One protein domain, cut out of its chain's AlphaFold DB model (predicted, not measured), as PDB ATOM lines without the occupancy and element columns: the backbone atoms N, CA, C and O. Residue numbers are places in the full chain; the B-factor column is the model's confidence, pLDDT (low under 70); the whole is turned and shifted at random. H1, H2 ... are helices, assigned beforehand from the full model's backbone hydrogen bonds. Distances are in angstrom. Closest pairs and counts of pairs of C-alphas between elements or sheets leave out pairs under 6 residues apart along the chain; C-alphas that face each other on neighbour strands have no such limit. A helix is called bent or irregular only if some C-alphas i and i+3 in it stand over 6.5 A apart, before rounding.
ATOM      1  N   ILE A 167     -30.645  36.442 -23.936       75.25
ATOM      2  CA  ILE A 167     -30.413  37.518 -24.903       75.25
ATOM      3  C   ILE A 167     -30.175  38.832 -24.186       75.25
ATOM      4  O   ILE A 167     -30.652  39.052 -23.076       75.25
ATOM      5  N   SER A 168     -29.476  39.732 -24.870       77.31
ATOM      6  CA  SER A 168     -29.360  41.107 -24.394       77.31
ATOM      7  C   SER A 168     -30.701  41.836 -24.430       77.31
ATOM      8  O   SER A 168     -31.556  41.559 -25.276       77.31
ATOM      9  N   GLU A 169     -30.855  42.841 -23.574       78.81
ATOM     10  CA  GLU A 169     -32.056  43.677 -23.565       78.81
ATOM     11  C   GLU A 169     -32.286  44.393 -24.908       78.81
ATOM     12  O   GLU A 169     -33.405  44.421 -25.420       78.81
ATOM     13  N   ASN A 170     -31.215  44.849 -25.563       78.00
ATOM     14  CA  ASN A 170     -31.292  45.420 -26.910       78.00
ATOM     15  C   ASN A 170     -31.790  44.404 -27.949       78.00
ATOM     16  O   ASN A 170     -32.587  44.745 -28.824       78.00
ATOM     17  N   GLN A 171     -31.359  43.140 -27.857       80.06
ATOM     18  CA  GLN A 171     -31.869  42.075 -28.725       80.06
ATOM     19  C   GLN A 171     -33.350  41.788 -28.453       80.06
ATOM     20  O   GLN A 171     -34.110  41.635 -29.410       80.06
ATOM     21  N   LEU A 172     -33.772  41.755 -27.184       84.69
ATOM     22  CA  LEU A 172     -35.176  41.589 -26.810       84.69
ATOM     23  C   LEU A 172     -36.032  42.707 -27.408       84.69
ATOM     24  O   LEU A 172     -36.998  42.436 -28.121       84.69
ATOM     25  N   VAL A 173     -35.648  43.962 -27.179       83.75
ATOM     26  CA  VAL A 173     -36.379  45.125 -27.687       83.75
ATOM     27  C   VAL A 173     -36.444  45.132 -29.213       83.75
ATOM     28  O   VAL A 173     -37.489  45.445 -29.775       83.75
ATOM     29  N   ASN A 174     -35.379  44.717 -29.903       80.62
ATOM     30  CA  ASN A 174     -35.380  44.582 -31.360       80.62
ATOM     31  C   ASN A 174     -36.422  43.553 -31.847       80.62
ATOM     32  O   ASN A 174     -37.196  43.828 -32.766       80.62
ATOM     33  N   GLU A 175     -36.485  42.382 -31.209       81.00
ATOM     34  CA  GLU A 175     -37.455  41.328 -31.537       81.00
ATOM     35  C   GLU A 175     -38.906  41.745 -31.270       81.00
ATOM     36  O   GLU A 175     -39.811  41.427 -32.051       81.00
ATOM     37  N   VAL A 176     -39.111  42.484 -30.185       86.94
ATOM     38  CA  VAL A 176     -40.391  43.057 -29.768       86.94
ATOM     39  C   VAL A 176     -40.833  44.164 -30.742       86.94
ATOM     40  O   VAL A 176     -41.972  44.159 -31.212       86.94
ATOM     41  N   ALA A 177     -39.918  45.043 -31.159       84.38
ATOM     42  CA  ALA A 177     -40.179  46.127 -32.108       84.38
ATOM     43  C   ALA A 177     -40.593  45.634 -33.502       84.38
ATOM     44  O   ALA A 177     -41.528  46.174 -34.099       84.38
ATOM     45  N   LYS A 178     -39.946  44.576 -34.016       80.50
ATOM     46  CA  LYS A 178     -40.344  43.941 -35.288       80.50
ATOM     47  C   LYS A 178     -41.798  43.474 -35.244       80.50
ATOM     48  O   LYS A 178     -42.547  43.696 -36.191       80.50
ATOM     49  N   ARG A 179     -42.194  42.832 -34.143       85.25
ATOM     50  CA  ARG A 179     -43.544  42.284 -33.961       85.25
ATOM     51  C   ARG A 179     -44.583  43.383 -33.803       85.25
ATOM     52  O   ARG A 179     -45.620  43.294 -34.452       85.25
ATOM     53  N   ALA A 180     -44.276  44.428 -33.034       87.38
ATOM     54  CA  ALA A 180     -45.135  45.605 -32.918       87.38
ATOM     55  C   ALA A 180     -45.408  46.240 -34.283       87.38
ATOM     56  O   ALA A 180     -46.546  46.575 -34.593       87.38
ATOM     57  N   LYS A 181     -44.377  46.375 -35.126       84.88
ATOM     58  CA  LYS A 181     -44.522  46.952 -36.467       84.88
ATOM     59  C   LYS A 181     -45.446  46.119 -37.348       84.88
ATOM     60  O   LYS A 181     -46.308  46.665 -38.027       84.88
ATOM     61  N   LEU A 182     -45.258  44.800 -37.337       83.81
ATOM     62  CA  LEU A 182     -46.103  43.881 -38.098       83.81
ATOM     63  C   LEU A 182     -47.556  43.938 -37.626       83.81
ATOM     64  O   LEU A 182     -48.445  43.987 -38.472       83.81
ATOM     65  N   LEU A 183     -47.777  43.997 -36.309       89.38
ATOM     66  CA  LEU A 183     -49.106  44.174 -35.735       89.38
ATOM     67  C   LEU A 183     -49.726  45.508 -36.152       89.38
ATOM     68  O   LEU A 183     -50.889  45.545 -36.517       89.38
ATOM     69  N   SER A 184     -48.959  46.601 -36.129       90.25
ATOM     70  CA  SER A 184     -49.462  47.915 -36.536       90.25
ATOM     71  C   SER A 184     -49.949  47.927 -37.985       90.25
ATOM     72  O   SER A 184     -50.949  48.572 -38.270       90.25
ATOM     73  N   ILE A 185     -49.248  47.237 -38.892       85.69
ATOM     74  CA  ILE A 185     -49.666  47.106 -40.297       85.69
ATOM     75  C   ILE A 185     -50.950  46.277 -40.379       85.69
ATOM     76  O   ILE A 185     -51.904  46.683 -41.019       85.69
ATOM     77  N   GLU A 186     -51.003  45.154 -39.670       87.88
ATOM     78  CA  GLU A 186     -52.168  44.270 -39.688       87.88
ATOM     79  C   GLU A 186     -53.430  44.916 -39.095       87.88
ATOM     80  O   GLU A 186     -54.517  44.758 -39.639       87.88
ATOM     81  N   LEU A 187     -53.293  45.688 -38.015       91.62
ATOM     82  CA  LEU A 187     -54.391  46.475 -37.452       91.62
ATOM     83  C   LEU A 187     -54.847  47.581 -38.407       91.62
ATOM     84  O   LEU A 187     -56.036  47.871 -38.462       91.62
ATOM     85  N   MET A 188     -53.917  48.198 -39.141       90.25
ATOM     86  CA  MET A 188     -54.249  49.195 -40.157       90.25
ATOM     87  C   MET A 188     -55.066  48.563 -41.285       90.25
ATOM     88  O   MET A 188     -56.127  49.093 -41.596       90.25
ATOM     89  N   ASP A 189     -54.618  47.419 -41.812       86.44
ATOM     90  CA  ASP A 189     -55.332  46.676 -42.854       86.44
ATOM     91  C   ASP A 189     -56.756  46.321 -42.391       86.44
ATOM     92  O   ASP A 189     -57.715  46.545 -43.120       86.44
ATOM     93  N   LEU A 190     -56.918  45.845 -41.147       88.38
ATOM     94  CA  LEU A 190     -58.239  45.555 -40.576       88.38
ATOM     95  C   LEU A 190     -59.115  46.812 -40.470       88.38
ATOM     96  O   LEU A 190     -60.282  46.776 -40.831       88.38
ATOM     97  N   LEU A 191     -58.575  47.934 -39.988       90.06
ATOM     98  CA  LEU A 191     -59.326  49.188 -39.816       90.06
ATOM     99  C   LEU A 191     -59.753  49.851 -41.136       90.06
ATOM    100  O   LEU A 191     -60.545  50.798 -41.095       90.06
ATOM    101  N   GLU A 192     -59.201  49.421 -42.270       88.44
ATOM    102  CA  GLU A 192     -59.594  49.869 -43.609       88.44
ATOM    103  C   GLU A 192     -60.765  49.066 -44.193       88.44
ATOM    104  O   GLU A 192     -61.378  49.548 -45.140       88.44
ATOM    105  N   LEU A 193     -61.108  47.911 -43.608       86.19
ATOM    106  CA  LEU A 193     -62.223  47.073 -44.054       86.19
ATOM    107  C   LEU A 193     -63.585  47.630 -43.622       86.19
ATOM    108  O   LEU A 193     -63.769  48.092 -42.483       86.19
ATOM    109  N   ASP A 194     -64.573  47.499 -44.499       84.62
ATOM    110  CA  ASP A 194     -65.990  47.636 -44.174       84.62
ATOM    111  C   ASP A 194     -66.523  46.382 -43.447       84.62
ATOM    112  O   ASP A 194     -65.904  45.318 -43.436       84.62
ATOM    113  N   GLU A 195     -67.645  46.513 -42.727       78.81
ATOM    114  CA  GLU A 195     -68.158  45.424 -41.869       78.81
ATOM    115  C   GLU A 195     -68.573  44.170 -42.658       78.81
ATOM    116  O   GLU A 195     -68.500  43.061 -42.127       78.81
ATOM    117  N   ASP A 196     -68.983  44.339 -43.917       83.62
ATOM    118  CA  ASP A 196     -69.383  43.278 -44.844       83.62
ATOM    119  C   ASP A 196     -68.214  42.672 -45.640       83.62
ATOM    120  O   ASP A 196     -68.406  41.663 -46.319       83.62
ATOM    121  N   GLU A 197     -67.004  43.229 -45.520       84.00
ATOM    122  CA  GLU A 197     -65.778  42.689 -46.128       84.00
ATOM    123  C   GLU A 197     -65.080  41.631 -45.255       84.00
ATOM    124  O   GLU A 197     -64.150  40.969 -45.716       84.00
ATOM    125  N   ALA A 198     -65.511  41.445 -44.003       83.94
ATOM    126  CA  ALA A 198     -64.924  40.454 -43.103       83.94
ATOM    127  C   ALA A 198     -65.161  39.014 -43.602       83.94
ATOM    128  O   ALA A 198     -66.297  38.593 -43.825       83.94
ATOM    129  N   GLU A 199     -64.097  38.211 -43.697       83.75
ATOM    130  CA  GLU A 199     -64.172  36.849 -44.256       83.75
ATOM    131  C   GLU A 199     -64.647  35.801 -43.232       83.75
ATOM    132  O   GLU A 199     -64.929  34.649 -43.573       83.75
ATOM    133  N   SER A 200     -64.732  36.176 -41.950       83.88
ATOM    134  CA  SER A 200     -65.180  35.296 -40.868       83.88
ATOM    135  C   SER A 200     -65.872  36.055 -39.734       83.88
ATOM    136  O   SER A 200     -65.617  37.236 -39.505       83.88
ATOM    137  N   GLU A 201     -66.697  35.349 -38.953       83.94
ATOM    138  CA  GLU A 201     -67.356  35.908 -37.761       83.94
ATOM    139  C   GLU A 201     -66.339  36.417 -36.724       83.94
ATOM    140  O   GLU A 201     -66.536  37.469 -36.115       83.94
ATOM    141  N   SER A 202     -65.211  35.711 -36.559       83.56
ATOM    142  CA  SER A 202     -64.142  36.148 -35.655       83.56
ATOM    143  C   SER A 202     -63.492  37.447 -36.128       83.56
ATOM    144  O   SER A 202     -63.213  38.307 -35.301       83.56
ATOM    145  N   GLU A 203     -63.250  37.598 -37.433       84.19
ATOM    146  CA  GLU A 203     -62.660  38.818 -37.992       84.19
ATOM    147  C   GLU A 203     -63.629  40.000 -37.898       84.19
ATOM    148  O   GLU A 203     -63.229  41.074 -37.455       84.19
ATOM    149  N   SER A 204     -64.914  39.777 -38.196       86.19
ATOM    150  CA  SER A 204     -65.973  40.780 -38.024       86.19
ATOM    151  C   SER A 204     -66.057  41.269 -36.571       86.19
ATOM    152  O   SER A 204     -66.107  42.471 -36.305       86.19
ATOM    153  N   LYS A 205     -65.965  40.352 -35.598       88.38
ATOM    154  CA  LYS A 205     -65.944  40.703 -34.173       88.38
ATOM    155  C   LYS A 205     -64.717  41.541 -33.797       88.38
ATOM    156  O   LYS A 205     -64.868  42.549 -33.104       88.38
ATOM    157  N   THR A 206     -63.520  41.161 -34.256       88.19
ATOM    158  CA  THR A 206     -62.295  41.947 -34.028       88.19
ATOM    159  C   THR A 206     -62.415  43.344 -34.647       88.19
ATOM    160  O   THR A 206     -62.095  44.334 -33.990       88.19
ATOM    161  N   LEU A 207     -62.904  43.433 -35.888       89.38
ATOM    162  CA  LEU A 207     -63.091  44.680 -36.630       89.38
ATOM    163  C   LEU A 207     -64.004  45.656 -35.881       89.38
ATOM    164  O   LEU A 207     -63.619  46.801 -35.636       89.38
ATOM    165  N   ASN A 208     -65.182  45.186 -35.468       89.69
ATOM    166  CA  ASN A 208     -66.168  46.001 -34.761       89.69
ATOM    167  C   ASN A 208     -65.623  46.507 -33.423       89.69
ATOM    168  O   ASN A 208     -65.743  47.694 -33.115       89.69
ATOM    169  N   LEU A 209     -64.939  45.640 -32.669       90.12
ATOM    170  CA  LEU A 209     -64.303  46.024 -31.411       90.12
ATOM    171  C   LEU A 209     -63.219  47.091 -31.623       90.12
ATOM    172  O   LEU A 209     -63.165  48.071 -30.882       90.12
ATOM    173  N   LEU A 210     -62.365  46.943 -32.641       91.31
ATOM    174  CA  LEU A 210     -61.327  47.931 -32.951       91.31
ATOM    175  C   LEU A 210     -61.927  49.281 -33.370       91.31
ATOM    176  O   LEU A 210     -61.442  50.320 -32.915       91.31
ATOM    177  N   LYS A 211     -62.990  49.284 -34.186       90.88
ATOM    178  CA  LYS A 211     -63.715  50.505 -34.573       90.88
ATOM    179  C   LYS A 211     -64.348  51.190 -33.355       90.88
ATOM    180  O   LYS A 211     -64.201  52.403 -33.201       90.88
ATOM    181  N   GLU A 212     -64.971  50.434 -32.451       89.56
ATOM    182  CA  GLU A 212     -65.545  50.968 -31.209       89.56
ATOM    183  C   GLU A 212     -64.466  51.567 -30.291       89.56
ATOM    184  O   GLU A 212     -64.594  52.703 -29.821       89.56
ATOM    185  N   LEU A 213     -63.366  50.838 -30.072       89.50
ATOM    186  CA  LEU A 213     -62.236  51.303 -29.263       89.50
ATOM    187  C   LEU A 213     -61.614  52.576 -29.830       89.50
ATOM    188  O   LEU A 213     -61.272  53.480 -29.068       89.50
ATOM    189  N   LYS A 214     -61.506  52.675 -31.156       91.38
ATOM    190  CA  LYS A 214     -61.005  53.869 -31.837       91.38
ATOM    191  C   LYS A 214     -61.874  55.086 -31.541       91.38
ATOM    192  O   LYS A 214     -61.348  56.133 -31.168       91.38
ATOM    193  N   VAL A 215     -63.194  54.940 -31.661       88.06
ATOM    194  CA  VAL A 215     -64.141  56.017 -31.344       88.06
ATOM    195  C   VAL A 215     -63.990  56.438 -29.884       88.06
ATOM    196  O   VAL A 215     -63.854  57.629 -29.613       88.06
ATOM    197  N   LYS A 216     -63.937  55.491 -28.939       86.31
ATOM    198  CA  LYS A 216     -63.764  55.809 -27.512       86.31
ATOM    199  C   LYS A 216     -62.435  56.518 -27.234       86.31
ATOM    200  O   LYS A 216     -62.428  57.560 -26.586       86.31
ATOM    201  N   ALA A 217     -61.323  56.010 -27.762       85.88
ATOM    202  CA  ALA A 217     -60.001  56.593 -27.545       85.88
ATOM    203  C   ALA A 217     -59.872  58.000 -28.159       85.88
ATOM    204  O   ALA A 217     -59.291  58.891 -27.543       85.88
ATOM    205  N   GLN A 218     -60.481  58.238 -29.325       86.00
ATOM    206  CA  GLN A 218     -60.522  59.563 -29.946       86.00
ATOM    207  C   GLN A 218     -61.230  60.609 -29.070       86.00
ATOM    208  O   GLN A 218     -60.798  61.760 -29.010       86.00
ATOM    209  N   HIS A 219     -62.342  60.240 -28.430       79.75
ATOM    210  CA  HIS A 219     -63.143  61.179 -27.639       79.75
ATOM    211  C   HIS A 219     -62.602  61.353 -26.219       79.75
ATOM    212  O   HIS A 219     -62.609  62.464 -25.695       79.75
ATOM    213  N   SER A 220     -62.129  60.265 -25.609       78.38
ATOM    214  CA  SER A 220     -61.779  60.217 -24.188       78.38
ATOM    215  C   SER A 220     -60.275  60.306 -23.909       78.38
ATOM    216  O   SER A 220     -59.899  60.383 -22.745       78.38
ATOM    217  N   HIS A 221     -59.409  60.283 -24.931       82.06
ATOM    218  CA  HIS A 221     -57.953  60.352 -24.755       82.06
ATOM    219  C   HIS A 221     -57.281  61.408 -25.644       82.06
ATOM    220  O   HIS A 221     -56.812  62.413 -25.114       82.06
ATOM    221  N   ASP A 222     -57.250  61.200 -26.965       79.94
ATOM    222  CA  ASP A 222     -56.551  62.068 -27.928       79.94
ATOM    223  C   ASP A 222     -57.276  62.048 -29.283       79.94
ATOM    224  O   ASP A 222     -57.466  60.987 -29.887       79.94
ATOM    225  N   LYS A 223     -57.651  63.224 -29.802       82.31
ATOM    226  CA  LYS A 223     -58.447  63.329 -31.037       82.31
ATOM    227  C   LYS A 223     -57.687  62.876 -32.285       82.31
ATOM    228  O   LYS A 223     -58.307  62.513 -33.292       82.31
ATOM    229  N   THR A 224     -56.357  62.862 -32.245       80.81
ATOM    230  CA  THR A 224     -55.509  62.379 -33.344       80.81
ATOM    231  C   THR A 224     -55.666  60.875 -33.592       80.81
ATOM    232  O   THR A 224     -55.422  60.414 -34.709       80.81
ATOM    233  N   LEU A 225     -56.188  60.117 -32.618       87.00
ATOM    234  CA  LEU A 225     -56.538  58.696 -32.763       87.00
ATOM    235  C   LEU A 225     -57.731  58.454 -33.710       87.00
ATOM    236  O   LEU A 225     -58.025  57.315 -34.066       87.00
ATOM    237  N   SER A 226     -58.376  59.515 -34.208       86.75
ATOM    238  CA  SER A 226     -59.280  59.438 -35.367       86.75
ATOM    239  C   SER A 226     -58.597  58.901 -36.633       86.75
ATOM    240  O   SER A 226     -59.262  58.358 -37.519       86.75
ATOM    241  N   ASN A 227     -57.271  59.022 -36.735       87.75
ATOM    242  CA  ASN A 227     -56.487  58.495 -37.842       87.75
ATOM    243  C   ASN A 227     -56.161  57.001 -37.634       87.75
ATOM    244  O   ASN A 227     -55.656  56.617 -36.579       87.75
ATOM    245  N   ASN A 228     -56.405  56.163 -38.653       88.94
ATOM    246  CA  ASN A 228     -56.156  54.712 -38.593       88.94
ATOM    247  C   ASN A 228     -54.695  54.372 -38.267       88.94
ATOM    248  O   ASN A 228     -54.448  53.488 -37.453       88.94
ATOM    249  N   ILE A 229     -53.735  55.092 -38.856       86.62
ATOM    250  CA  ILE A 229     -52.299  54.854 -38.655       86.62
ATOM    251  C   ILE A 229     -51.922  55.159 -37.204       86.62
ATOM    252  O   ILE A 229     -51.283  54.338 -36.548       86.62
ATOM    253  N   THR A 230     -52.355  56.312 -36.682       85.69
ATOM    254  CA  THR A 230     -52.076  56.715 -35.296       85.69
ATOM    255  C   THR A 230     -52.696  55.732 -34.301       85.69
ATOM    256  O   THR A 230     -52.021  55.298 -33.368       85.69
ATOM    257  N   PHE A 231     -53.948  55.317 -34.518       91.94
ATOM    258  CA  PHE A 231     -54.639  54.375 -33.635       91.94
ATOM    259  C   PHE A 231     -54.051  52.956 -33.680       91.94
ATOM    260  O   PHE A 231     -53.800  52.363 -32.630       91.94
ATOM    261  N   ALA A 232     -53.753  52.421 -34.868       92.19
ATOM    262  CA  ALA A 232     -53.076  51.130 -35.005       92.19
ATOM    263  C   ALA A 232     -51.690  51.149 -34.332       92.19
ATOM    264  O   ALA A 232     -51.296  50.201 -33.639       92.19
ATOM    265  N   GLY A 233     -50.971  52.267 -34.472       89.75
ATOM    266  CA  GLY A 233     -49.706  52.498 -33.789       89.75
ATOM    267  C   GLY A 233     -49.848  52.514 -32.264       89.75
ATOM    268  O   GLY A 233     -49.058  51.891 -31.555       89.75
ATOM    269  N   PHE A 234     -50.888  53.175 -31.757       90.12
ATOM    270  CA  PHE A 234     -51.211  53.257 -30.333       90.12
ATOM    271  C   PHE A 234     -51.524  51.878 -29.727       90.12
ATOM    272  O   PHE A 234     -50.870  51.469 -28.766       90.12
ATOM    273  N   ILE A 235     -52.446  51.113 -30.327       92.94
ATOM    274  CA  ILE A 235     -52.821  49.770 -29.845       92.94
ATOM    275  C   ILE A 235     -51.640  48.800 -29.916       92.94
ATOM    276  O   ILE A 235     -51.362  48.089 -28.947       92.94
ATOM    277  N   SER A 236     -50.904  48.786 -31.032       92.81
ATOM    278  CA  SER A 236     -49.759  47.881 -31.183       92.81
ATOM    279  C   SER A 236     -48.663  48.154 -30.151       92.81
ATOM    280  O   SER A 236     -48.107  47.205 -29.594       92.81
ATOM    281  N   GLN A 237     -48.384  49.422 -29.829       90.56
ATOM    282  CA  GLN A 237     -47.440  49.779 -28.769       90.56
ATOM    283  C   GLN A 237     -47.942  49.359 -27.387       90.56
ATOM    284  O   GLN A 237     -47.158  48.790 -26.632       90.56
ATOM    285  N   ILE A 238     -49.221  49.574 -27.065       92.19
ATOM    286  CA  ILE A 238     -49.789  49.196 -25.762       92.19
ATOM    287  C   ILE A 238     -49.700  47.692 -25.525       92.19
ATOM    288  O   ILE A 238     -49.177  47.266 -24.498       92.19
ATOM    289  N   LEU A 239     -50.138  46.877 -26.486       93.62
ATOM    290  CA  LEU A 239     -50.090  45.418 -26.345       93.62
ATOM    291  C   LEU A 239     -48.649  44.913 -26.240       93.62
ATOM    292  O   LEU A 239     -48.331  44.063 -25.408       93.62
ATOM    293  N   THR A 240     -47.756  45.477 -27.052       91.00
ATOM    294  CA  THR A 240     -46.356  45.063 -27.090       91.00
ATOM    295  C   THR A 240     -45.604  45.453 -25.816       91.00
ATOM    296  O   THR A 240     -44.989  44.601 -25.171       91.00
ATOM    297  N   PHE A 241     -45.626  46.736 -25.443       87.75
ATOM    298  CA  PHE A 241     -44.941  47.216 -24.243       87.75
ATOM    299  C   PHE A 241     -45.623  46.730 -22.972       87.75
ATOM    300  O   PHE A 241     -44.938  46.538 -21.974       87.75
ATOM    301  N   GLY A 242     -46.928  46.461 -23.013       90.56
ATOM    302  CA  GLY A 242     -47.637  45.833 -21.909       90.56
ATOM    303  C   GLY A 242     -47.101  44.432 -21.614       90.56
ATOM    304  O   GLY A 242     -46.818  44.108 -20.462       90.56
ATOM    305  N   LEU A 243     -46.877  43.620 -22.652       91.94
ATOM    306  CA  LEU A 243     -46.246  42.304 -22.514       91.94
ATOM    307  C   LEU A 243     -44.764  42.395 -22.117       91.94
ATOM    308  O   LEU A 243     -44.311  41.615 -21.278       91.94
ATOM    309  N   LEU A 244     -44.009  43.351 -22.668       88.25
ATOM    310  CA  LEU A 244     -42.606  43.571 -22.292       88.25
ATOM    311  C   LEU A 244     -42.469  44.002 -20.821       88.25
ATOM    312  O   LEU A 244     -41.605  43.490 -20.111       88.25
ATOM    313  N   TYR A 245     -43.331  44.908 -20.357       86.56
ATOM    314  CA  TYR A 245     -43.375  45.357 -18.968       86.56
ATOM    315  C   TYR A 245     -43.714  44.199 -18.027       86.56
ATOM    316  O   TYR A 245     -42.973  43.957 -17.076       86.56
ATOM    317  N   ALA A 246     -44.753  43.419 -18.348       88.88
ATOM    318  CA  ALA A 246     -45.106  42.206 -17.610       88.88
ATOM    319  C   ALA A 246     -43.917  41.236 -17.525       88.88
ATOM    320  O   ALA A 246     -43.551  40.789 -16.441       88.88
ATOM    321  N   HIS A 247     -43.255  40.968 -18.657       87.19
ATOM    322  CA  HIS A 247     -42.057  40.136 -18.696       87.19
ATOM    323  C   HIS A 247     -40.969  40.657 -17.750       87.19
ATOM    324  O   HIS A 247     -40.461  39.871 -16.962       87.19
ATOM    325  N   ARG A 248     -40.644  41.956 -17.767       81.50
ATOM    326  CA  ARG A 248     -39.596  42.535 -16.903       81.50
ATOM    327  C   ARG A 248     -39.945  42.496 -15.414       81.50
ATOM    328  O   ARG A 248     -39.048  42.318 -14.596       81.50
ATOM    329  N   VAL A 249     -41.220  42.654 -15.053       78.88
ATOM    330  CA  VAL A 249     -41.669  42.523 -13.657       78.88
ATOM    331  C   VAL A 249     -41.564  41.063 -13.193       78.88
ATOM    332  O   VAL A 249     -41.036  40.797 -12.115       78.88
ATOM    333  N   ILE A 250     -41.981  40.111 -14.034       80.75
ATOM    334  CA  ILE A 250     -42.047  38.678 -13.702       80.75
ATOM    335  C   ILE A 250     -40.672  37.991 -13.736       80.75
ATOM    336  O   ILE A 250     -40.423  37.082 -12.935       80.75
ATOM    337  N   ASP A 251     -39.768  38.423 -14.626       70.06
ATOM    338  CA  ASP A 251     -38.428  37.838 -14.831       70.06
ATOM    339  C   ASP A 251     -37.526  37.930 -13.590       70.06
ATOM    340  O   ASP A 251     -36.537  37.212 -13.483       70.06
ATOM    341  N   LYS A 252     -37.907  38.737 -12.589       60.59
ATOM    342  CA  LYS A 252     -37.251  38.768 -11.274       60.59
ATOM    343  C   LYS A 252     -37.371  37.444 -10.496       60.59
ATOM    344  O   LYS A 252     -36.641  37.250  -9.529       60.59
ATOM    345  N   SER A 253     -38.264  36.528 -10.899       55.50
ATOM    346  CA  SER A 253     -38.450  35.211 -10.272       55.50
ATOM    347  C   SER A 253     -38.082  34.067 -11.228       55.50
ATOM    348  O   SER A 253     -38.745  33.862 -12.246       55.50
ATOM    349  N   LEU A 254     -37.030  33.306 -10.894       57.28
ATOM    350  CA  LEU A 254     -36.593  32.090 -11.601       57.28
ATOM    351  C   LEU A 254     -37.730  31.055 -11.628       57.28
ATOM    352  O   LEU A 254     -37.865  30.236 -10.723       57.28
ATOM    353  N   SER A 255     -38.576  31.118 -12.652       61.09
ATOM    354  CA  SER A 255     -39.742  30.252 -12.840       61.09
ATOM    355  C   SER A 255     -39.675  29.629 -14.219       61.09
ATOM    356  O   SER A 255     -39.359  30.340 -15.177       61.09
ATOM    357  N   ASN A 256     -39.958  28.322 -14.316       74.31
ATOM    358  CA  ASN A 256     -39.967  27.577 -15.583       74.31
ATOM    359  C   ASN A 256     -40.809  28.323 -16.653       74.31
ATOM    360  O   ASN A 256     -41.751  29.037 -16.294       74.31
ATOM    361  N   PRO A 257     -40.519  28.207 -17.968       77.44
ATOM    362  CA  PRO A 257     -41.195  29.030 -18.977       77.44
ATOM    363  C   PRO A 257     -42.718  28.853 -18.988       77.44
ATOM    364  O   PRO A 257     -43.443  29.774 -19.348       77.44
ATOM    365  N   LYS A 258     -43.228  27.691 -18.566       79.31
ATOM    366  CA  LYS A 258     -44.665  27.431 -18.451       79.31
ATOM    367  C   LYS A 258     -45.320  28.282 -17.360       79.31
ATOM    368  O   LYS A 258     -46.340  28.916 -17.621       79.31
ATOM    369  N   GLU A 259     -44.717  28.357 -16.180       81.06
ATOM    370  CA  GLU A 259     -45.141  29.272 -15.116       81.06
ATOM    371  C   GLU A 259     -45.000  30.732 -15.538       81.06
ATOM    372  O   GLU A 259     -45.919  31.519 -15.333       81.06
ATOM    373  N   LYS A 260     -43.882  31.096 -16.176       84.19
ATOM    374  CA  LYS A 260     -43.649  32.461 -16.660       84.19
ATOM    375  C   LYS A 260     -44.680  32.879 -17.710       84.19
ATOM    376  O   LYS A 260     -45.211  33.981 -17.641       84.19
ATOM    377  N   TYR A 261     -45.009  31.994 -18.649       86.50
ATOM    378  CA  TYR A 261     -46.068  32.192 -19.641       86.50
ATOM    379  C   TYR A 261     -47.422  32.473 -18.978       86.50
ATOM    380  O   TYR A 261     -48.107  33.423 -19.365       86.50
ATOM    381  N   GLN A 262     -47.777  31.688 -17.955       86.56
ATOM    382  CA  GLN A 262     -49.016  31.870 -17.204       86.56
ATOM    383  C   GLN A 262     -49.000  33.176 -16.398       86.56
ATOM    384  O   GLN A 262     -49.935  33.959 -16.493       86.56
ATOM    385  N   LYS A 263     -47.905  33.492 -15.700       88.12
ATOM    386  CA  LYS A 263     -47.765  34.763 -14.974       88.12
ATOM    387  C   LYS A 263     -47.866  35.974 -15.903       88.12
ATOM    388  O   LYS A 263     -48.533  36.939 -15.559       88.12
ATOM    389  N   ILE A 264     -47.250  35.932 -17.093       89.75
ATOM    390  CA  ILE A 264     -47.334  37.036 -18.069       89.75
ATOM    391  C   ILE A 264     -48.776  37.209 -18.554       89.75
ATOM    392  O   ILE A 264     -49.217  38.335 -18.779       89.75
ATOM    393  N   HIS A 265     -49.521  36.109 -18.701       88.69
ATOM    394  CA  HIS A 265     -50.948  36.174 -18.992       88.69
ATOM    395  C   HIS A 265     -51.729  36.855 -17.872       88.69
ATOM    396  O   HIS A 265     -52.462  37.813 -18.112       88.69
ATOM    397  N   ASP A 266     -51.546  36.352 -16.655       88.62
ATOM    398  CA  ASP A 266     -52.309  36.745 -15.482       88.62
ATOM    399  C   ASP A 266     -51.947  38.158 -15.020       88.62
ATOM    400  O   ASP A 266     -52.738  38.785 -14.323       88.62
ATOM    401  N   PHE A 267     -50.804  38.695 -15.454       89.94
ATOM    402  CA  PHE A 267     -50.327  40.029 -15.104       89.94
ATOM    403  C   PHE A 267     -51.408  41.103 -15.264       89.94
ATOM    404  O   PHE A 267     -51.675  41.838 -14.324       89.94
ATOM    405  N   TRP A 268     -52.082  41.159 -16.418       88.75
ATOM    406  CA  TRP A 268     -53.109  42.176 -16.690       88.75
ATOM    407  C   TRP A 268     -54.509  41.797 -16.192       88.75
ATOM    408  O   TRP A 268     -55.368  42.670 -16.073       88.75
ATOM    409  N   PHE A 269     -54.756  40.514 -15.914       85.12
ATOM    410  CA  PHE A 269     -56.095  39.982 -15.630       85.12
ATOM    411  C   PHE A 269     -56.299  39.510 -14.184       85.12
ATOM    412  O   PHE A 269     -57.422  39.148 -13.831       85.12
ATOM    413  N   SER A 270     -55.249  39.492 -13.360       81.38
ATOM    414  CA  SER A 270     -55.281  39.044 -11.966       81.38
ATOM    415  C   SER A 270     -55.078  40.195 -10.979       81.38
ATOM    416  O   SER A 270     -54.513  41.237 -11.309       81.38
ATOM    417  N   TYR A 271     -55.508  39.976  -9.735       73.81
ATOM    418  CA  TYR A 271     -55.315  40.912  -8.622       73.81
ATOM    419  C   TYR A 271     -53.900  40.864  -8.018       73.81
ATOM    420  O   TYR A 271     -53.552  41.700  -7.191       73.81
ATOM    421  N   LEU A 272     -53.080  39.877  -8.397       73.50
ATOM    422  CA  LEU A 272     -51.779  39.626  -7.765       73.50
ATOM    423  C   LEU A 272     -50.733  40.693  -8.110       73.50
ATOM    424  O   LEU A 272     -49.816  40.915  -7.329       73.50
ATOM    425  N   GLU A 273     -50.890  41.368  -9.249       80.56
ATOM    426  CA  GLU A 273     -49.922  42.335  -9.785       80.56
ATOM    427  C   GLU A 273     -50.492  43.768  -9.806       80.56
ATOM    428  O   GLU A 273     -50.109  44.611 -10.623       80.56
ATOM    429  N   GLU A 274     -51.451  44.072  -8.924       83.69
ATOM    430  CA  GLU A 274     -52.106  45.386  -8.859       83.69
ATOM    431  C   GLU A 274     -51.152  46.534  -8.534       83.69
ATOM    432  O   GLU A 274     -51.310  47.624  -9.084       83.69
ATOM    433  N   ASP A 275     -50.110  46.282  -7.743       81.25
ATOM    434  CA  ASP A 275     -49.081  47.277  -7.425       81.25
ATOM    435  C   ASP A 275     -48.350  47.804  -8.671       81.25
ATOM    436  O   ASP A 275     -47.919  48.962  -8.690       81.25
ATOM    437  N   TYR A 276     -48.261  46.987  -9.726       83.94
ATOM    438  CA  TYR A 276     -47.652  47.349 -11.004       83.94
ATOM    439  C   TYR A 276     -48.696  47.768 -12.040       83.94
ATOM    440  O   TYR A 276     -48.532  48.796 -12.698       83.94
ATOM    441  N   THR A 277     -49.782  47.007 -12.192       86.94
ATOM    442  CA  THR A 277     -50.800  47.281 -13.218       86.94
ATOM    443  C   THR A 277     -51.617  48.535 -12.938       86.94
ATOM    444  O   THR A 277     -51.936  49.258 -13.878       86.94
ATOM    445  N   ASN A 278     -51.884  48.873 -11.669       87.12
ATOM    446  CA  ASN A 278     -52.579  50.116 -11.308       87.12
ATOM    447  C   ASN A 278     -51.714  51.366 -11.536       87.12
ATOM    448  O   ASN A 278     -52.203  52.483 -11.382       87.12
ATOM    449  N   LYS A 279     -50.433  51.210 -11.900       87.44
ATOM    450  CA  LYS A 279     -49.595  52.321 -12.373       87.44
ATOM    451  C   LYS A 279     -49.778  52.586 -13.864       87.44
ATOM    452  O   LYS A 279     -49.618  53.728 -14.264       87.44
ATOM    453  N   LEU A 280     -50.159  51.577 -14.654       88.56
ATOM    454  CA  LEU A 280     -50.432  51.698 -16.088       88.56
ATOM    455  C   LEU A 280     -51.929  51.531 -16.379       88.56
ATOM    456  O   LEU A 280     -52.326  50.638 -17.131       88.56
ATOM    457  N   ILE A 281     -52.764  52.389 -15.788       86.44
ATOM    458  CA  ILE A 281     -54.229  52.324 -15.933       86.44
ATOM    459  C   ILE A 281     -54.655  52.268 -17.410       86.44
ATOM    460  O   ILE A 281     -55.384  51.336 -17.753       86.44
ATOM    461  N   PRO A 282     -54.162  53.134 -18.325       86.69
ATOM    462  CA  PRO A 282     -54.557  53.063 -19.734       86.69
ATOM    463  C   PRO A 282     -54.267  51.700 -20.384       86.69
ATOM    464  O   PRO A 282     -55.082  51.198 -21.157       86.69
ATOM    465  N   PHE A 283     -53.141  51.064 -20.034       90.88
ATOM    466  CA  PHE A 283     -52.779  49.740 -20.548       90.88
ATOM    467  C   PHE A 283     -53.698  48.668 -19.968       90.88
ATOM    468  O   PHE A 283     -54.256  47.876 -20.726       90.88
ATOM    469  N   LYS A 284     -53.890  48.663 -18.641       88.75
ATOM    470  CA  LYS A 284     -54.769  47.710 -17.952       88.75
ATOM    471  C   LYS A 284     -56.176  47.757 -18.541       88.75
ATOM    472  O   LYS A 284     -56.731  46.706 -18.859       88.75
ATOM    473  N   THR A 285     -56.725  48.952 -18.743       85.38
ATOM    474  CA  THR A 285     -58.078  49.121 -19.276       85.38
ATOM    475  C   THR A 285     -58.184  48.612 -20.712       85.38
ATOM    476  O   THR A 285     -59.042  47.782 -20.995       85.38
ATOM    477  N   LEU A 286     -57.279  49.013 -21.611       87.88
ATOM    478  CA  LEU A 286     -57.338  48.594 -23.019       87.88
ATOM    479  C   LEU A 286     -57.081  47.094 -23.212       87.88
ATOM    480  O   LEU A 286     -57.770  46.451 -24.003       87.88
ATOM    481  N   VAL A 287     -56.139  46.509 -22.465       89.88
ATOM    482  CA  VAL A 287     -55.896  45.056 -22.483       89.88
ATOM    483  C   VAL A 287     -57.116  44.293 -21.955       89.88
ATOM    484  O   VAL A 287     -57.462  43.241 -22.491       89.88
ATOM    485  N   THR A 288     -57.803  44.829 -20.941       87.69
ATOM    486  CA  THR A 288     -59.020  44.220 -20.382       87.69
ATOM    487  C   THR A 288     -60.186  44.257 -21.367       87.69
ATOM    488  O   THR A 288     -60.863  43.244 -21.534       87.69
ATOM    489  N   GLU A 289     -60.392  45.368 -22.072       87.00
ATOM    490  CA  GLU A 289     -61.436  45.490 -23.103       87.00
ATOM    491  C   GLU A 289     -61.185  44.540 -24.284       87.00
ATOM    492  O   GLU A 289     -62.107  43.929 -24.824       87.00
ATOM    493  N   LEU A 290     -59.915  44.319 -24.632       90.44
ATOM    494  CA  LEU A 290     -59.519  43.374 -25.675       90.44
ATOM    495  C   LEU A 290     -59.491  41.909 -25.205       90.44
ATOM    496  O   LEU A 290     -59.259  41.021 -26.025       90.44
ATOM    497  N   LYS A 291     -59.756  41.606 -23.925       90.56
ATOM    498  CA  LYS A 291     -59.567  40.267 -23.329       90.56
ATOM    499  C   LYS A 291     -60.204  39.135 -24.135       90.56
ATOM    500  O   LYS A 291     -59.591  38.081 -24.287       90.56
ATOM    501  N   SER A 292     -61.425  39.331 -24.641       89.38
ATOM    502  CA  SER A 292     -62.132  38.282 -25.390       89.38
ATOM    503  C   SER A 292     -61.454  37.930 -26.719       89.38
ATOM    504  O   SER A 292     -61.498  36.775 -27.131       89.38
ATOM    505  N   GLU A 293     -60.784  38.897 -27.349       91.19
ATOM    506  CA  GLU A 293     -60.001  38.696 -28.568       91.19
ATOM    507  C   GLU A 293     -58.605  38.163 -28.242       91.19
ATOM    508  O   GLU A 293     -58.159  37.200 -28.858       91.19
ATOM    509  N   LEU A 294     -57.945  38.721 -27.219       91.38
ATOM    510  CA  LEU A 294     -56.603  38.301 -26.795       91.38
ATOM    511  C   LEU A 294     -56.554  36.844 -26.309       91.38
ATOM    512  O   LEU A 294     -55.512  36.201 -26.418       91.38
ATOM    513  N   ASN A 295     -57.671  36.320 -25.795       89.56
ATOM    514  CA  ASN A 295     -57.798  34.933 -25.335       89.56
ATOM    515  C   ASN A 295     -58.350  33.975 -26.399       89.56
ATOM    516  O   ASN A 295     -58.507  32.788 -26.115       89.56
ATOM    517  N   SER A 296     -58.690  34.470 -27.590       86.81
ATOM    518  CA  SER A 296     -59.277  33.656 -28.651       86.81
ATOM    519  C   SER A 296     -58.196  33.063 -29.551       86.81
ATOM    520  O   SER A 296     -57.453  33.786 -30.210       86.81
ATOM    521  N   ASP A 297     -58.190  31.735 -29.660       81.19
ATOM    522  CA  ASP A 297     -57.366  30.985 -30.619       81.19
ATOM    523  C   ASP A 297     -57.809  31.180 -32.086       81.19
ATOM    524  O   ASP A 297     -57.123  30.722 -33.000       81.19
ATOM    525  N   LEU A 298     -58.961  31.825 -32.309       80.56
ATOM    526  CA  LEU A 298     -59.516  32.130 -33.633       80.56
ATOM    527  C   LEU A 298     -59.243  33.578 -34.061       80.56
ATOM    528  O   LEU A 298     -59.278  33.882 -35.251       80.56
ATOM    529  N   SER A 299     -58.955  34.466 -33.104       84.88
ATOM    530  CA  SER A 299     -58.684  35.875 -33.381       84.88
ATOM    531  C   SER A 299     -57.246  36.055 -33.851       84.88
ATOM    532  O   SER A 299     -56.302  35.615 -33.192       84.88
ATOM    533  N   ARG A 300     -57.056  36.777 -34.959       81.38
ATOM    534  CA  ARG A 300     -55.719  37.148 -35.459       81.38
ATOM    535  C   ARG A 300     -54.925  37.918 -34.398       81.38
ATOM    536  O   ARG A 300     -53.734  37.667 -34.208       81.38
ATOM    537  N   LEU A 301     -55.608  38.794 -33.655       87.19
ATOM    538  CA  LEU A 301     -55.027  39.557 -32.555       87.19
ATOM    539  C   LEU A 301     -54.612  38.651 -31.384       87.19
ATOM    540  O   LEU A 301     -53.517  38.815 -30.844       87.19
ATOM    541  N   GLY A 302     -55.455  37.676 -31.025       88.00
ATOM    542  CA  GLY A 302     -55.168  36.686 -29.983       88.00
ATOM    543  C   GLY A 302     -53.980  35.789 -30.319       88.00
ATOM    544  O   GLY A 302     -53.082  35.630 -29.493       88.00
ATOM    545  N   ILE A 303     -53.906  35.294 -31.559       85.19
ATOM    546  CA  ILE A 303     -52.773  34.494 -32.050       85.19
ATOM    547  C   ILE A 303     -51.466  35.288 -31.944       85.19
ATOM    548  O   ILE A 303     -50.482  34.789 -31.399       85.19
ATOM    549  N   TRP A 304     -51.457  36.542 -32.408       87.88
ATOM    550  CA  TRP A 304     -50.272  37.397 -32.311       87.88
ATOM    551  C   TRP A 304     -49.852  37.640 -30.851       87.88
ATOM    552  O   TRP A 304     -48.663  37.568 -30.519       87.88
ATOM    553  N   TYR A 305     -50.820  37.915 -29.970       89.62
ATOM    554  CA  TYR A 305     -50.565  38.203 -28.558       89.62
ATOM    555  C   TYR A 305     -50.015  36.972 -27.826       89.62
ATOM    556  O   TYR A 305     -49.053  37.074 -27.058       89.62
ATOM    557  N   ASP A 306     -50.571  35.794 -28.117       87.81
ATOM    558  CA  ASP A 306     -50.081  34.517 -27.609       87.81
ATOM    559  C   ASP A 306     -48.658  34.214 -28.093       87.81
ATOM    560  O   ASP A 306     -47.806  33.841 -27.284       87.81
ATOM    561  N   ASP A 307     -48.366  34.432 -29.376       83.12
ATOM    562  CA  ASP A 307     -47.038  34.216 -29.956       83.12
ATOM    563  C   ASP A 307     -45.962  35.065 -29.261       83.12
ATOM    564  O   ASP A 307     -44.890  34.556 -28.903       83.12
ATOM    565  N   LEU A 308     -46.232  36.354 -29.021       87.38
ATOM    566  CA  LEU A 308     -45.303  37.227 -28.296       87.38
ATOM    567  C   LEU A 308     -45.158  36.797 -26.829       87.38
ATOM    568  O   LEU A 308     -44.041  36.743 -26.311       87.38
ATOM    569  N   ARG A 309     -46.255  36.427 -26.163       89.38
ATOM    570  CA  ARG A 309     -46.222  35.896 -24.792       89.38
ATOM    571  C   ARG A 309     -45.376  34.621 -24.700       89.38
ATOM    572  O   ARG A 309     -44.555  34.503 -23.790       89.38
ATOM    573  N   ARG A 310     -45.522  33.685 -25.647       83.06
ATOM    574  CA  ARG A 310     -44.689  32.473 -25.728       83.06
ATOM    575  C   ARG A 310     -43.226  32.830 -25.907       83.06
ATOM    576  O   ARG A 310     -42.399  32.274 -25.196       83.06
ATOM    577  N   LEU A 311     -42.895  33.764 -26.796       82.19
ATOM    578  CA  LEU A 311     -41.517  34.227 -26.963       82.19
ATOM    579  C   LEU A 311     -40.938  34.746 -25.636       82.19
ATOM    580  O   LEU A 311     -39.879  34.293 -25.208       82.19
ATOM    581  N   LEU A 312     -41.649  35.655 -24.967       86.44
ATOM    582  CA  LEU A 312     -41.205  36.280 -23.718       86.44
ATOM    583  C   LEU A 312     -41.055  35.279 -22.568       86.44
ATOM    584  O   LEU A 312     -40.170  35.435 -21.729       86.44
ATOM    585  N   ALA A 313     -41.884  34.241 -22.523       84.88
ATOM    586  CA  ALA A 313     -41.769  33.182 -21.529       84.88
ATOM    587  C   ALA A 313     -40.444  32.401 -21.626       84.88
ATOM    588  O   ALA A 313     -39.954  31.899 -20.618       84.88
ATOM    589  N   HIS A 314     -39.846  32.338 -22.820       78.00
ATOM    590  CA  HIS A 314     -38.593  31.625 -23.085       78.00
ATOM    591  C   HIS A 314     -37.365  32.532 -23.113       78.00
ATOM    592  O   HIS A 314     -36.263  32.046 -23.342       78.00
ATOM    593  N   ILE A 315     -37.526  33.837 -22.916       80.00
ATOM    594  CA  ILE A 315     -36.399  34.766 -22.852       80.00
ATOM    595  C   ILE A 315     -35.960  34.910 -21.401       80.00
ATOM    596  O   ILE A 315     -36.804  35.028 -20.511       80.00
ATOM    597  N   GLN A 316     -34.650  34.909 -21.184       77.88
ATOM    598  CA  GLN A 316     -34.034  35.268 -19.913       77.88
ATOM    599  C   GLN A 316     -33.020  36.383 -20.163       77.88
ATOM    600  O   GLN A 316     -32.278  36.348 -21.147       77.88
ATOM    601  N   LEU A 317     -33.030  37.392 -19.302       74.81
ATOM    602  CA  LEU A 317     -32.073  38.490 -19.353       74.81
ATOM    603  C   LEU A 317     -30.885  38.170 -18.439       74.81
ATOM    604  O   LEU A 317     -31.048  37.534 -17.398       74.81
ATOM    605  N   SER A 318     -29.688  38.610 -18.826       68.12
ATOM    606  CA  SER A 318     -28.499  38.477 -17.972       68.12
ATOM    607  C   SER A 318     -28.628  39.346 -16.710       68.12
ATOM    608  O   SER A 318     -29.205  40.436 -16.754       68.12
ATOM    609  N   THR A 319     -28.073  38.894 -15.581       63.00
ATOM    610  CA  THR A 319     -28.197  39.559 -14.268       63.00
ATOM    611  C   THR A 319     -27.711  41.013 -14.277       63.00
ATOM    612  O   THR A 319     -28.339  41.873 -13.662       63.00
ATOM    613  N   ASP A 320     -26.644  41.310 -15.024       61.12
ATOM    614  CA  ASP A 320     -26.073  42.660 -15.123       61.12
ATOM    615  C   ASP A 320     -27.040  43.647 -15.804       61.12
ATOM    616  O   ASP A 320     -27.178  44.791 -15.370       61.12
ATOM    617  N   GLN A 321     -27.786  43.190 -16.816       60.94
ATOM    618  CA  GLN A 321     -28.731  44.012 -17.588       60.94
ATOM    619  C   GLN A 321     -30.052  44.279 -16.858       60.94
ATOM    620  O   GLN A 321     -30.730  45.263 -17.143       60.94
ATOM    621  N   ILE A 322     -30.417  43.428 -15.899       60.81
ATOM    622  CA  ILE A 322     -31.614  43.618 -15.069       60.81
ATOM    623  C   ILE A 322     -31.409  44.767 -14.066       60.81
ATOM    624  O   ILE A 322     -32.375  45.429 -13.689       60.81
ATOM    625  N   SER A 323     -30.163  45.023 -13.648       59.78
ATOM    626  CA  SER A 323     -29.862  45.962 -12.560       59.78
ATOM    627  C   SER A 323     -29.850  47.440 -12.978       59.78
ATOM    628  O   SER A 323     -30.315  48.281 -12.210       59.78
ATOM    629  N   ILE A 324     -29.353  47.778 -14.180       63.81
ATOM    630  CA  ILE A 324     -29.271  49.168 -14.674       63.81
ATOM    631  C   ILE A 324     -29.537  49.209 -16.193       63.81
ATOM    632  O   ILE A 324     -28.596  49.223 -16.988       63.81
ATOM    633  N   PRO A 325     -30.810  49.230 -16.624       68.19
ATOM    634  CA  PRO A 325     -31.156  49.275 -18.042       68.19
ATOM    635  C   PRO A 325     -30.777  50.627 -18.649       68.19
ATOM    636  O   PRO A 325     -31.100  51.677 -18.084       68.19
ATOM    637  N   ASP A 326     -30.162  50.633 -19.833       73.94
ATOM    638  CA  ASP A 326     -30.025  51.869 -20.606       73.94
ATOM    639  C   ASP A 326     -31.329  52.167 -21.360       73.94
ATOM    640  O   ASP A 326     -31.482  51.915 -22.553       73.94
ATOM    641  N   PHE A 327     -32.298  52.742 -20.648       76.62
ATOM    642  CA  PHE A 327     -33.593  53.152 -21.199       76.62
ATOM    643  C   PHE A 327     -33.493  54.048 -22.445       76.62
ATOM    644  O   PHE A 327     -34.453  54.109 -23.218       76.62
ATOM    645  N   HIS A 328     -32.376  54.760 -22.643       71.38
ATOM    646  CA  HIS A 328     -32.133  55.498 -23.880       71.38
ATOM    647  C   HIS A 328     -31.956  54.549 -25.052       71.38
ATOM    648  O   HIS A 328     -32.657  54.669 -26.058       71.38
ATOM    649  N   GLU A 329     -31.000  53.634 -24.911       73.38
ATOM    650  CA  GLU A 329     -30.617  52.691 -25.947       73.38
ATOM    651  C   GLU A 329     -31.792  51.780 -26.297       73.38
ATOM    652  O   GLU A 329     -32.059  51.546 -27.476       73.38
ATOM    653  N   LEU A 330     -32.568  51.362 -25.294       75.62
ATOM    654  CA  LEU A 330     -33.780  50.571 -25.489       75.62
ATOM    655  C   LEU A 330     -34.818  51.320 -26.325       75.62
ATOM    656  O   LEU A 330     -35.317  50.793 -27.320       75.62
ATOM    657  N   TYR A 331     -35.127  52.567 -25.965       75.19
ATOM    658  CA  TYR A 331     -36.117  53.353 -26.697       75.19
ATOM    659  C   TYR A 331     -35.669  53.664 -28.134       75.19
ATOM    660  O   TYR A 331     -36.447  53.507 -29.076       75.19
ATOM    661  N   GLU A 332     -34.398  54.030 -28.328       73.19
ATOM    662  CA  GLU A 332     -33.830  54.276 -29.661       73.19
ATOM    663  C   GLU A 332     -33.814  53.005 -30.517       73.19
ATOM    664  O   GLU A 332     -34.194  53.047 -31.690       73.19
ATOM    665  N   THR A 333     -33.423  51.867 -29.936       76.19
ATOM    666  CA  THR A 333     -33.413  50.566 -30.619       76.19
ATOM    667  C   THR A 333     -34.819  50.176 -31.058       76.19
ATOM    668  O   THR A 333     -35.004  49.726 -32.191       76.19
ATOM    669  N   PHE A 334     -35.824  50.392 -30.200       79.06
ATOM    670  CA  PHE A 334     -37.219  50.137 -30.542       79.06
ATOM    671  C   PHE A 334     -37.666  50.989 -31.731       79.06
ATOM    672  O   PHE A 334     -38.107  50.446 -32.745       79.06
ATOM    673  N   LEU A 335     -37.526  52.316 -31.638       72.69
ATOM    674  CA  LEU A 335     -37.997  53.234 -32.676       72.69
ATOM    675  C   LEU A 335     -37.297  53.007 -34.017       72.69
ATOM    676  O   LEU A 335     -37.950  53.027 -35.058       72.69
ATOM    677  N   ALA A 336     -35.988  52.740 -34.007       74.81
ATOM    678  CA  ALA A 336     -35.227  52.470 -35.225       74.81
ATOM    679  C   ALA A 336     -35.756  51.249 -35.999       74.81
ATOM    680  O   ALA A 336     -35.647  51.196 -37.223       74.81
ATOM    681  N   VAL A 337     -36.333  50.269 -35.302       76.88
ATOM    682  CA  VAL A 337     -36.901  49.061 -35.908       76.88
ATOM    683  C   VAL A 337     -38.387  49.245 -36.233       76.88
ATOM    684  O   VAL A 337     -38.822  48.897 -37.337       76.88
ATOM    685  N   TYR A 338     -39.154  49.808 -35.296       76.38
ATOM    686  CA  TYR A 338     -40.601  49.992 -35.393       76.38
ATOM    687  C   TYR A 338     -40.963  51.012 -36.480       76.38
ATOM    688  O   TYR A 338     -41.447  50.633 -37.551       76.38
ATOM    689  N   ASP A 339     -40.613  52.281 -36.275       71.75
ATOM    690  CA  ASP A 339     -40.782  53.338 -37.268       71.75
ATOM    691  C   ASP A 339     -39.674  54.408 -37.166       71.75
ATOM    692  O   ASP A 339     -39.739  55.311 -36.325       71.75
ATOM    693  N   PRO A 340     -38.680  54.372 -38.079       62.44
ATOM    694  CA  PRO A 340     -37.626  55.379 -38.143       62.44
ATOM    695  C   PRO A 340     -38.126  56.817 -38.359       62.44
ATOM    696  O   PRO A 340     -37.369  57.753 -38.093       62.44
TER     697      PRO A 340
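AT A GLANCE: This is residues 167 to 340 of the 1058 residues of the protein "N-6 DNA methylase" of Flavobacterium sp. 245 (UniProt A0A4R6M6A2). What does the model look like at first sight? It is a bundle of three helices, H1, H4 and H9, roughly along the longest axis, with H2 crossing one of its ends and H10 near the opposite end. H5 and H7 pack on H4, and H11 packs on H1. What is it made of, and how large is it? The printed part has 174 residues with eleven named helices, H1 to H11 in order along the chain, and no named strand, and its class is all helix. It is compact, with a radius of gyration of the C-alphas of 16.3 A, and its outline is elongated, spanning 51 by 33 by 28 A.

IN THESE COORDINATES: Where do the first helices lie? H1 holds residues 169 to 191, 32.2 A long, from C-alpha 169 at (-32.056, 43.677, -23.565). H2 holds residues 201 to 220, 28.4 A, H3 residues 223 to 226, and H4 residues 228 to 250, 32.8 A, ending at C-alpha 250 at (-42.047, 38.678, -13.702). What comes next? H5 holds residues 257 to 269, 18.8 A, and H6 residues 271 to 277. H5 is only just irregular, with C-alphas 265 and 268 6.8 A apart, and H6 is irregular, with C-alphas 272 and 275 8.1 A apart. How does the printed part close? H7 holds residues 281 to 289, 12.2 A, H8 residues 291 to 294, and H9 residues 300 to 313, 20.1 A. H10 holds residues 319 to 323, and H11 residues 327 to 338, 16.1 A, ending at C-alpha 338 at (-40.601, 49.992, -35.393).

HOW THE PARTS SIT: What touches H4? H4 is the hub, touching H1, H3, H5, H7 and H9, H3 only just and only at the corner, with the C-alphas of Leu 225 and Phe 231 closest at 4.8 A. H1 runs opposite ways to it at a steep tilt of 35.0 degrees, only just steep, the closest C-alphas being those of Ser 184 and Ala 232, 5.1 A apart. With residues 239 to 247 alone H4 touches H9, the same way at a shallow tilt of 29 degrees, C-alphas of His 247 and Leu 312 closest at 6.4 A. What else touches H1? With residues 190 to 191 alone it touches H2, about perpendicular at 79 degrees, C-alphas of Leu 190 and Leu 207 closest at 6.3 A. H11 touches it at a steep tilt of 41 degrees, the same way, C-alphas of Lys 181 and Tyr 338 closest at 5.1 A. Where are the other helices? H5 touches residues 309 to 313 of H9 alone, C-alphas of Tyr 261 and Ala 313 closest at 4.8 A, and H8 touches residues 301 to 306 of H9 alone, C-alphas of Leu 294 and Gly 302 closest at 3.9 A. H7 is about perpendicular to H4 at 76 degrees, C-alphas of Ile 238 and Phe 283 closest at 6.0 A. H6 only just touches H5, with 3 pairs of C-alphas within 8 A, only at the corner, and H10 touches no helix. How regular are the backbones? Every O i to N i+4 pair is within hydrogen-bond range in H1, H2, H4, H7, H9 and H11. The counts are 7 of 9 in H5, 1 of 3 in H6, beside 1 of 4 O i to N i+3 pairs, and 0 of 1 in H10, beside 2 of 2, while H3 and H8 are too short for an O i to N i+4 pair.

THE WHOLE: How far does it reach? The two C-alphas farthest apart are those of Asp 196 and Asp 320, at 52.5 A. Are there cuts or long links? The printed part has no cut and no long link; the links H1 to H2 and H4 to H5 are short but not tight, and the others are tight. Where is confidence low? The mean pLDDT of the printed part is 83.0, and residues 252 to 255, 318 to 325 and 340 are under 70.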